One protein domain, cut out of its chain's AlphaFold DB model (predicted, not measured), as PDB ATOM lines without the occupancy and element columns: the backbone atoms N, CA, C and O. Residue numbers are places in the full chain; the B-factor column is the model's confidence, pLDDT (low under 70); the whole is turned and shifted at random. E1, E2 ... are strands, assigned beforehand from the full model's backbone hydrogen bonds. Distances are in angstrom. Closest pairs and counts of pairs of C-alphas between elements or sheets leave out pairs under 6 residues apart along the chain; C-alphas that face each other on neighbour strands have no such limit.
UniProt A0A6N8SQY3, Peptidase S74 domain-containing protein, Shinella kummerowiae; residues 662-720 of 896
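Overview. This is residues 662 to 720 of the 896 residues of the protein "Peptidase S74 domain-containing protein" of Shinella kummerowiae (UniProt A0A6N8SQY3). Two small antiparallel sheets lie one after the other along the domain, the hairpin E1 and E2 and a bent three-stranded sheet E3, E4, E5, making a loose V with the link of residues 683 to 688 at its closed end. The printed part has 59 residues with five named strands, E1 to E5 in chain order, and no named helix; the class is all strand. It is loose, with a radius of gyration of the C-alphas of 13.7 A, and only just elongated, spanning 44 by 27 by 15 A.

Arrangement. Start with E1, residues 669 to 673, and E2, residues 678 to 682: this hairpin has N 671 and O 680 at 2.9 A, within hydrogen-bond range. Next come E3, residues 689 to 696, E4, residues 699 to 706, and E5, residues 711 to 715, a meander in which each strand is the antiparallel neighbour of the one before. E3 bends by 62 degrees at residue 692 and E4 by 54 degrees at residue 702. Look for N 694 and O 702 at 2.8 A between E3 and E4, and N 705 and O 712 at 2.9 A between E4 and E5. The closest C-alphas of E2 and E3, those of Phe 681 and Arg 691, are 6.6 A apart; E1 is apart from E3, E4 and E5.

Along the chain. Find C-alpha 669 at (208.357, -10.603, 9.769), where E1 begins; E1 and E2 each measure 13.2 A. E3 measures 19.7 A, E4 20.7 A and E5 12.9 A, ending at C-alpha 715 at (218.715, -32.180, 13.588).

Size, cuts and confidence. The C-alphas farthest apart, those of Gly 665 and Thr 720, are 43.9 A apart. The printed part has no cut and no long link. pLDDT is under 70 at residues 662 to 670, 673 to 677 and 697.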
ATOM      1  N   HIS A 662     209.337  -6.963   5.360       45.00
ATOM      2  CA  HIS A 662     208.935  -5.675   5.917       45.00
ATOM      3  C   HIS A 662     210.178  -4.853   6.276       45.00
ATOM      4  O   HIS A 662     211.150  -5.369   6.831       45.00
ATOM      5  N   ALA A 663     210.136  -3.554   5.977       45.47
ATOM      6  CA  ALA A 663     211.183  -2.614   6.348       45.47
ATOM      7  C   ALA A 663     211.402  -2.576   7.875       45.47
ATOM      8  O   ALA A 663     210.482  -2.748   8.680       45.47
ATOM      9  N   LYS A 664     212.664  -2.349   8.246       43.16
ATOM     10  CA  LYS A 664     213.205  -2.216   9.606       43.16
ATOM     11  C   LYS A 664     212.252  -1.418  10.515       43.16
ATOM     12  O   LYS A 664     212.176  -0.201  10.409       43.16
ATOM     13  N   GLY A 665     211.548  -2.107  11.418       50.78
ATOM     14  CA  GLY A 665     210.644  -1.487  12.403       50.78
ATOM     15  C   GLY A 665     209.265  -2.143  12.547       50.78
ATOM     16  O   GLY A 665     208.592  -1.907  13.549       50.78
ATOM     17  N   GLY A 666     208.850  -3.004  11.611       47.59
ATOM     18  CA  GLY A 666     207.647  -3.834  11.765       47.59
ATOM     19  C   GLY A 666     207.863  -4.962  12.780       47.59
ATOM     20  O   GLY A 666     208.813  -5.726  12.658       47.59
ATOM     21  N   ARG A 667     206.989  -5.075  13.792       52.47
ATOM     22  CA  ARG A 667     207.105  -6.031  14.918       52.47
ATOM     23  C   ARG A 667     206.985  -7.517  14.532       52.47
ATOM     24  O   ARG A 667     207.224  -8.360  15.390       52.47
ATOM     25  N   TYR A 668     206.625  -7.828  13.286       62.50
ATOM     26  CA  TYR A 668     206.411  -9.188  12.789       62.50
ATOM     27  C   TYR A 668     206.959  -9.312  11.359       62.50
ATOM     28  O   TYR A 668     206.654  -8.466  10.519       62.50
ATOM     29  N   GLY A 669     207.755 -10.350  11.083       67.81
ATOM     30  CA  GLY A 669     208.357 -10.603   9.769       67.81
ATOM     31  C   GLY A 669     209.839 -10.988   9.809       67.81
ATOM     32  O   GLY A 669     210.458 -11.087  10.876       67.81
ATOM     33  N   THR A 670     210.396 -11.218   8.618       63.66
ATOM     34  CA  THR A 670     211.826 -11.438   8.374       63.66
ATOM     35  C   THR A 670     212.496 -10.137   7.944       63.66
ATOM     36  O   THR A 670     211.961  -9.382   7.135       63.66
ATOM     37  N   SER A 671     213.687  -9.866   8.474       71.88
ATOM     38  CA  SER A 671     214.545  -8.784   7.979       71.88
ATOM     39  C   SER A 671     215.964  -9.296   7.765       71.88
ATOM     40  O   SER A 671     216.463 -10.088   8.566       71.88
ATOM     41  N   TYR A 672     216.597  -8.848   6.682       70.88
ATOM     42  CA  TYR A 672     217.999  -9.113   6.375       70.88
ATOM     43  C   TYR A 672     218.793  -7.817   6.538       70.88
ATOM     44  O   TYR A 672     218.435  -6.790   5.960       70.88
ATOM     45  N   ASP A 673     219.836  -7.854   7.363       69.00
ATOM     46  CA  ASP A 673     220.795  -6.763   7.520       69.00
ATOM     47  C   ASP A 673     222.027  -7.070   6.651       69.00
ATOM     48  O   ASP A 673     222.883  -7.849   7.084       69.00
ATOM     49  N   PRO A 674     222.128  -6.513   5.429       58.78
ATOM     50  CA  PRO A 674     223.206  -6.845   4.500       58.78
ATOM     51  C   PRO A 674     224.582  -6.405   5.006       58.78
ATOM     52  O   PRO A 674     225.580  -7.018   4.648       58.78
ATOM     53  N   ALA A 675     224.654  -5.385   5.870       54.75
ATOM     54  CA  ALA A 675     225.926  -4.909   6.412       54.75
ATOM     55  C   ALA A 675     226.526  -5.884   7.438       54.75
ATOM     56  O   ALA A 675     227.741  -5.940   7.598       54.75
ATOM     57  N   ALA A 676     225.678  -6.650   8.128       61.00
ATOM     58  CA  ALA A 676     226.094  -7.630   9.130       61.00
ATOM     59  C   ALA A 676     225.913  -9.087   8.667       61.00
ATOM     60  O   ALA A 676     226.302 -10.005   9.384       61.00
ATOM     61  N   ASN A 677     225.297  -9.305   7.501       63.41
ATOM     62  CA  ASN A 677     224.847 -10.608   7.012       63.41
ATOM     63  C   ASN A 677     223.946 -11.359   8.023       63.41
ATOM     64  O   ASN A 677     224.039 -12.576   8.181       63.41
ATOM     65  N   ILE A 678     223.077 -10.630   8.739       70.38
ATOM     66  CA  ILE A 678     222.213 -11.188   9.795       70.38
ATOM     67  C   ILE A 678     220.767 -11.276   9.313       70.38
ATOM     68  O   ILE A 678     220.168 -10.274   8.919       70.38
ATOM     69  N   TRP A 679     220.174 -12.459   9.461       71.31
ATOM     70  CA  TRP A 679     218.736 -12.686   9.325       71.31
ATOM     71  C   TRP A 679     218.053 -12.583  10.690       71.31
ATOM     72  O   TRP A 679     218.434 -13.269  11.637       71.31
ATOM     73  N   ARG A 680     217.035 -11.727  10.806       79.75
ATOM     74  CA  ARG A 680     216.212 -11.589  12.016       79.75
ATOM     75  C   ARG A 680     214.796 -12.053  11.717       79.75
ATOM     76  O   ARG A 680     214.201 -11.615  10.734       79.75
ATOM     77  N   PHE A 681     214.257 -12.891  12.594       78.56
ATOM     78  CA  PHE A 681     212.913 -13.452  12.485       78.56
ATOM     79  C   PHE A 681     212.077 -12.995  13.681       78.56
ATOM     80  O   PHE A 681     212.543 -13.044  14.817       78.56
ATOM     81  N   SER A 682     210.839 -12.570  13.442       78.56
ATOM     82  CA  SER A 682     209.875 -12.234  14.493       78.56
ATOM     83  C   SER A 682     208.499 -12.789  14.136       78.56
ATOM     84  O   SER A 682     208.079 -12.710  12.981       78.56
ATOM     85  N   SER A 683     207.798 -13.367  15.110       74.12
ATOM     86  CA  SER A 683     206.441 -13.900  14.939       74.12
ATOM     87  C   SER A 683     205.629 -13.684  16.210       74.12
ATOM     88  O   SER A 683     206.192 -13.745  17.305       74.12
ATOM     89  N   PRO A 684     204.315 -13.440  16.080       75.69
ATOM     90  CA  PRO A 684     203.409 -13.316  17.218       75.69
ATOM     91  C   PRO A 684     203.044 -14.664  17.859       75.69
ATOM     92  O   PRO A 684     202.382 -14.685  18.894       75.69
ATOM     93  N   SER A 685     203.409 -15.787  17.240       77.31
ATOM     94  CA  SER A 685     202.982 -17.114  17.676       77.31
ATOM     95  C   SER A 685     203.765 -17.604  18.889       77.31
ATOM     96  O   SER A 685     204.995 -17.557  18.920       77.31
ATOM     97  N   SER A 686     203.046 -18.129  19.883       81.88
ATOM     98  CA  SER A 686     203.640 -18.856  21.009       81.88
ATOM     99  C   SER A 686     203.912 -20.328  20.696       81.88
ATOM    100  O   SER A 686     204.539 -21.009  21.507       81.88
ATOM    101  N   ALA A 687     203.429 -20.834  19.557       85.56
ATOM    102  CA  ALA A 687     203.674 -22.204  19.130       85.56
ATOM    103  C   ALA A 687     205.115 -22.379  18.626       85.56
ATOM    104  O   ALA A 687     205.779 -21.419  18.234       85.56
ATOM    105  N   ALA A 688     205.599 -23.622  18.636       84.75
ATOM    106  CA  ALA A 688     206.889 -23.956  18.051       84.75
ATOM    107  C   ALA A 688     206.834 -23.766  16.530       84.75
ATOM    108  O   ALA A 688     206.128 -24.490  15.831       84.75
ATOM    109  N   GLU A 689     207.598 -22.805  16.021       85.62
ATOM    110  CA  GLU A 689     207.681 -22.504  14.593       85.62
ATOM    111  C   GLU A 689     209.125 -22.606  14.120       85.62
ATOM    112  O   GLU A 689     210.017 -21.998  14.716       85.62
ATOM    113  N   ALA A 690     209.356 -23.337  13.025       86.44
ATOM    114  CA  ALA A 690     210.640 -23.340  12.334       86.44
ATOM    115  C   ALA A 690     210.909 -21.940  11.763       86.44
ATOM    116  O   ALA A 690     210.214 -21.474  10.863       86.44
ATOM    117  N   ARG A 691     211.919 -21.262  12.310       83.38
ATOM    118  CA  ARG A 691     212.419 -19.972  11.818       83.38
ATOM    119  C   ARG A 691     213.358 -20.156  10.643       83.38
ATOM    120  O   ARG A 691     213.333 -19.363   9.712       83.38
ATOM    121  N   LEU A 692     214.147 -21.222  10.692       85.88
ATOM    122  CA  LEU A 692     215.053 -21.620   9.630       85.88
ATOM    123  C   LEU A 692     214.901 -23.122   9.408       85.88
ATOM    124  O   LEU A 692     214.883 -23.882  10.373       85.88
ATOM    125  N   ALA A 693     214.771 -23.545   8.156       84.69
ATOM    126  CA  ALA A 693     214.659 -24.946   7.774       84.69
ATOM    127  C   ALA A 693     215.736 -25.261   6.733       84.69
ATOM    128  O   ALA A 693     215.879 -24.542   5.746       84.69
ATOM    129  N   PHE A 694     216.497 -26.324   6.969       80.75
ATOM    130  CA  PHE A 694     217.591 -26.758   6.110       80.75
ATOM    131  C   PHE A 694     217.134 -27.964   5.298       80.75
ATOM    132  O   PHE A 694     216.811 -29.013   5.862       80.75
ATOM    133  N   TYR A 695     217.110 -27.818   3.977       78.88
ATOM    134  CA  TYR A 695     216.752 -28.880   3.043       78.88
ATOM    135  C   TYR A 695     217.986 -29.336   2.267       78.88
ATOM    136  O   TYR A 695     218.832 -28.529   1.892       78.88
ATOM    137  N   THR A 696     218.064 -30.631   1.987       77.62
ATOM    138  CA  THR A 696     218.969 -31.207   0.983       77.62
ATOM    139  C   THR A 696     218.133 -31.823  -0.139       77.62
ATOM    140  O   THR A 696     216.902 -31.853  -0.063       77.62
ATOM    141  N   ARG A 697     218.778 -32.398  -1.163       68.38
ATOM    142  CA  ARG A 697     218.079 -33.182  -2.199       68.38
ATOM    143  C   ARG A 697     217.241 -34.336  -1.613       68.38
ATOM    144  O   ARG A 697     216.284 -34.762  -2.246       68.38
ATOM    145  N   GLY A 698     217.566 -34.804  -0.401       73.31
ATOM    146  CA  GLY A 698     216.818 -35.823   0.350       73.31
ATOM    147  C   GLY A 698     215.716 -35.286   1.282       73.31
ATOM    148  O   GLY A 698     215.184 -36.042   2.098       73.31
ATOM    149  N   GLY A 699     215.378 -33.994   1.210       81.25
ATOM    150  CA  GLY A 699     214.341 -33.353   2.029       81.25
ATOM    151  C   GLY A 699     214.883 -32.588   3.242       81.25
ATOM    152  O   GLY A 699     216.057 -32.221   3.285       81.25
ATOM    153  N   LEU A 700     214.012 -32.313   4.218       81.81
ATOM    154  CA  LEU A 700     214.354 -31.575   5.442       81.81
ATOM    155  C   LEU A 700     215.384 -32.367   6.267       81.81
ATOM    156  O   LEU A 700     215.164 -33.538   6.579       81.81
ATOM    157  N   VAL A 701     216.503 -31.732   6.618       84.94
ATOM    158  CA  VAL A 701     217.586 -32.334   7.424       84.94
ATOM    159  C   VAL A 701     217.761 -31.661   8.784       84.94
ATOM    160  O   VAL A 701     218.333 -32.255   9.697       84.94
ATOM    161  N   GLY A 702     217.211 -30.460   8.961       86.19
ATOM    162  CA  GLY A 702     217.155 -29.810  10.262       86.19
ATOM    163  C   GLY A 702     216.371 -28.507  10.254       86.19
ATOM    164  O   GLY A 702     216.007 -27.989   9.198       86.19
ATOM    165  N   SER A 703     216.107 -27.967  11.436       89.31
ATOM    166  CA  SER A 703     215.495 -26.654  11.605       89.31
ATOM    167  C   SER A 703     215.949 -25.970  12.888       89.31
ATOM    168  O   SER A 703     216.277 -26.619  13.878       89.31
ATOM    169  N   ILE A 704     215.943 -24.641  12.879       88.62
ATOM    170  CA  ILE A 704     215.959 -23.833  14.097       88.62
ATOM    171  C   ILE A 704     214.519 -23.408  14.329       88.62
ATOM    172  O   ILE A 704     213.975 -22.620  13.555       88.62
ATOM    173  N   ALA A 705     213.890 -23.956  15.361       88.06
ATOM    174  CA  ALA A 705     212.536 -23.602  15.750       88.06
ATOM    175  C   ALA A 705     212.552 -22.756  17.019       88.06
ATOM    176  O   ALA A 705     213.370 -22.970  17.906       88.06
ATOM    177  N   THR A 706     211.636 -21.804  17.125       86.38
ATOM    178  CA  THR A 706     211.473 -21.007  18.346       86.38
ATOM    179  C   THR A 706     210.042 -21.106  18.838       86.38
ATOM    180  O   THR A 706     209.119 -21.066  18.025       86.38
ATOM    181  N   THR A 707     209.871 -21.169  20.153       85.06
ATOM    182  CA  THR A 707     208.609 -20.866  20.842       85.06
ATOM    183  C   THR A 707     208.681 -19.445  21.415       85.06
ATOM    184  O   THR A 707     209.633 -18.708  21.149       85.06
ATOM    185  N   ASN A 708     207.718 -19.050  22.249       83.12
ATOM    186  CA  ASN A 708     207.820 -17.809  23.020       83.12
ATOM    187  C   ASN A 708     208.905 -17.833  24.119       83.12
ATOM    188  O   ASN A 708     209.225 -16.776  24.655       83.12
ATOM    189  N   THR A 709     209.449 -19.001  24.483       86.69
ATOM    190  CA  THR A 709     210.382 -19.143  25.621       86.69
ATOM    191  C   THR A 709     211.640 -19.958  25.321       86.69
ATOM    192  O   THR A 709     212.557 -19.976  26.139       86.69
ATOM    193  N   SER A 710     211.729 -20.620  24.166       85.50
ATOM    194  CA  SER A 710     212.848 -21.509  23.841       85.50
ATOM    195  C   SER A 710     213.231 -21.475  22.365       85.50
ATOM    196  O   SER A 710     212.411 -21.181  21.495       85.50
ATOM    197  N   THR A 711     214.493 -21.806  22.090       86.44
ATOM    198  CA  THR A 711     214.999 -22.108  20.745       86.44
ATOM    199  C   THR A 711     215.425 -23.572  20.715       86.44
ATOM    200  O   THR A 711     216.217 -23.997  21.553       86.44
ATOM    201  N   ALA A 712     214.890 -24.336  19.770       84.44
ATOM    202  CA  ALA A 712     215.231 -25.728  19.523       84.44
ATOM    203  C   ALA A 712     216.033 -25.837  18.222       84.44
ATOM    204  O   ALA A 712     215.615 -25.336  17.178       84.44
ATOM    205  N   TYR A 713     217.173 -26.520  18.293       83.88
ATOM    206  CA  TYR A 713     217.973 -26.898  17.133       83.88
ATOM    207  C   TYR A 713     217.635 -28.349  16.804       83.88
ATOM    208  O   TYR A 713     218.120 -29.275  17.449       83.88
ATOM    209  N   ASN A 714     216.741 -28.544  15.843       81.56
ATOM    210  CA  ASN A 714     216.297 -29.863  15.431       81.56
ATOM    211  C   ASN A 714     217.223 -30.370  14.330       81.56
ATOM    212  O   ASN A 714     217.229 -29.832  13.226       81.56
ATOM    213  N   THR A 715     217.977 -31.422  14.605       80.75
ATOM    214  CA  THR A 715     218.715 -32.180  13.588       80.75
ATOM    215  C   THR A 715     218.003 -33.501  13.343       80.75
ATOM    216  O   THR A 715     217.515 -34.114  14.293       80.75
ATOM    217  N   THR A 716     217.938 -33.967  12.096       75.94
ATOM    218  CA  THR A 716     217.326 -35.271  11.804       75.94
ATOM    219  C   THR A 716     218.062 -36.401  12.540       75.94
ATOM    220  O   THR A 716     219.261 -36.618  12.361       75.94
ATOM    221  N   SER A 717     217.344 -37.116  13.408       75.12
ATOM    222  CA  SER A 717     217.826 -38.322  14.092       75.12
ATOM    223  C   SER A 717     217.202 -39.599  13.531       75.12
ATOM    224  O   SER A 717     217.317 -40.638  14.169       75.12
ATOM    225  N   ASP A 718     216.554 -39.502  12.370       77.88
ATOM    226  CA  ASP A 718     215.746 -40.548  11.749       77.88
ATOM    227  C   ASP A 718     216.542 -41.849  11.569       77.88
ATOM    228  O   ASP A 718     217.540 -41.886  10.846       77.88
ATOM    229  N   GLU A 719     216.098 -42.905  12.253       81.12
ATOM    230  CA  GLU A 719     216.709 -44.233  12.200       81.12
ATOM    231  C   GLU A 719     216.650 -44.833  10.795       81.12
ATOM    232  O   GLU A 719     217.573 -45.531  10.397       81.12
ATOM    233  N   THR A 720     215.636 -44.493   9.990       76.12
ATOM    234  CA  THR A 720     215.524 -44.989   8.605       76.12
ATOM    235  C   THR A 720     216.619 -44.449   7.686       76.12
ATOM    236  O   THR A 720     216.822 -44.957   6.586       76.12
TER     237      THR A 720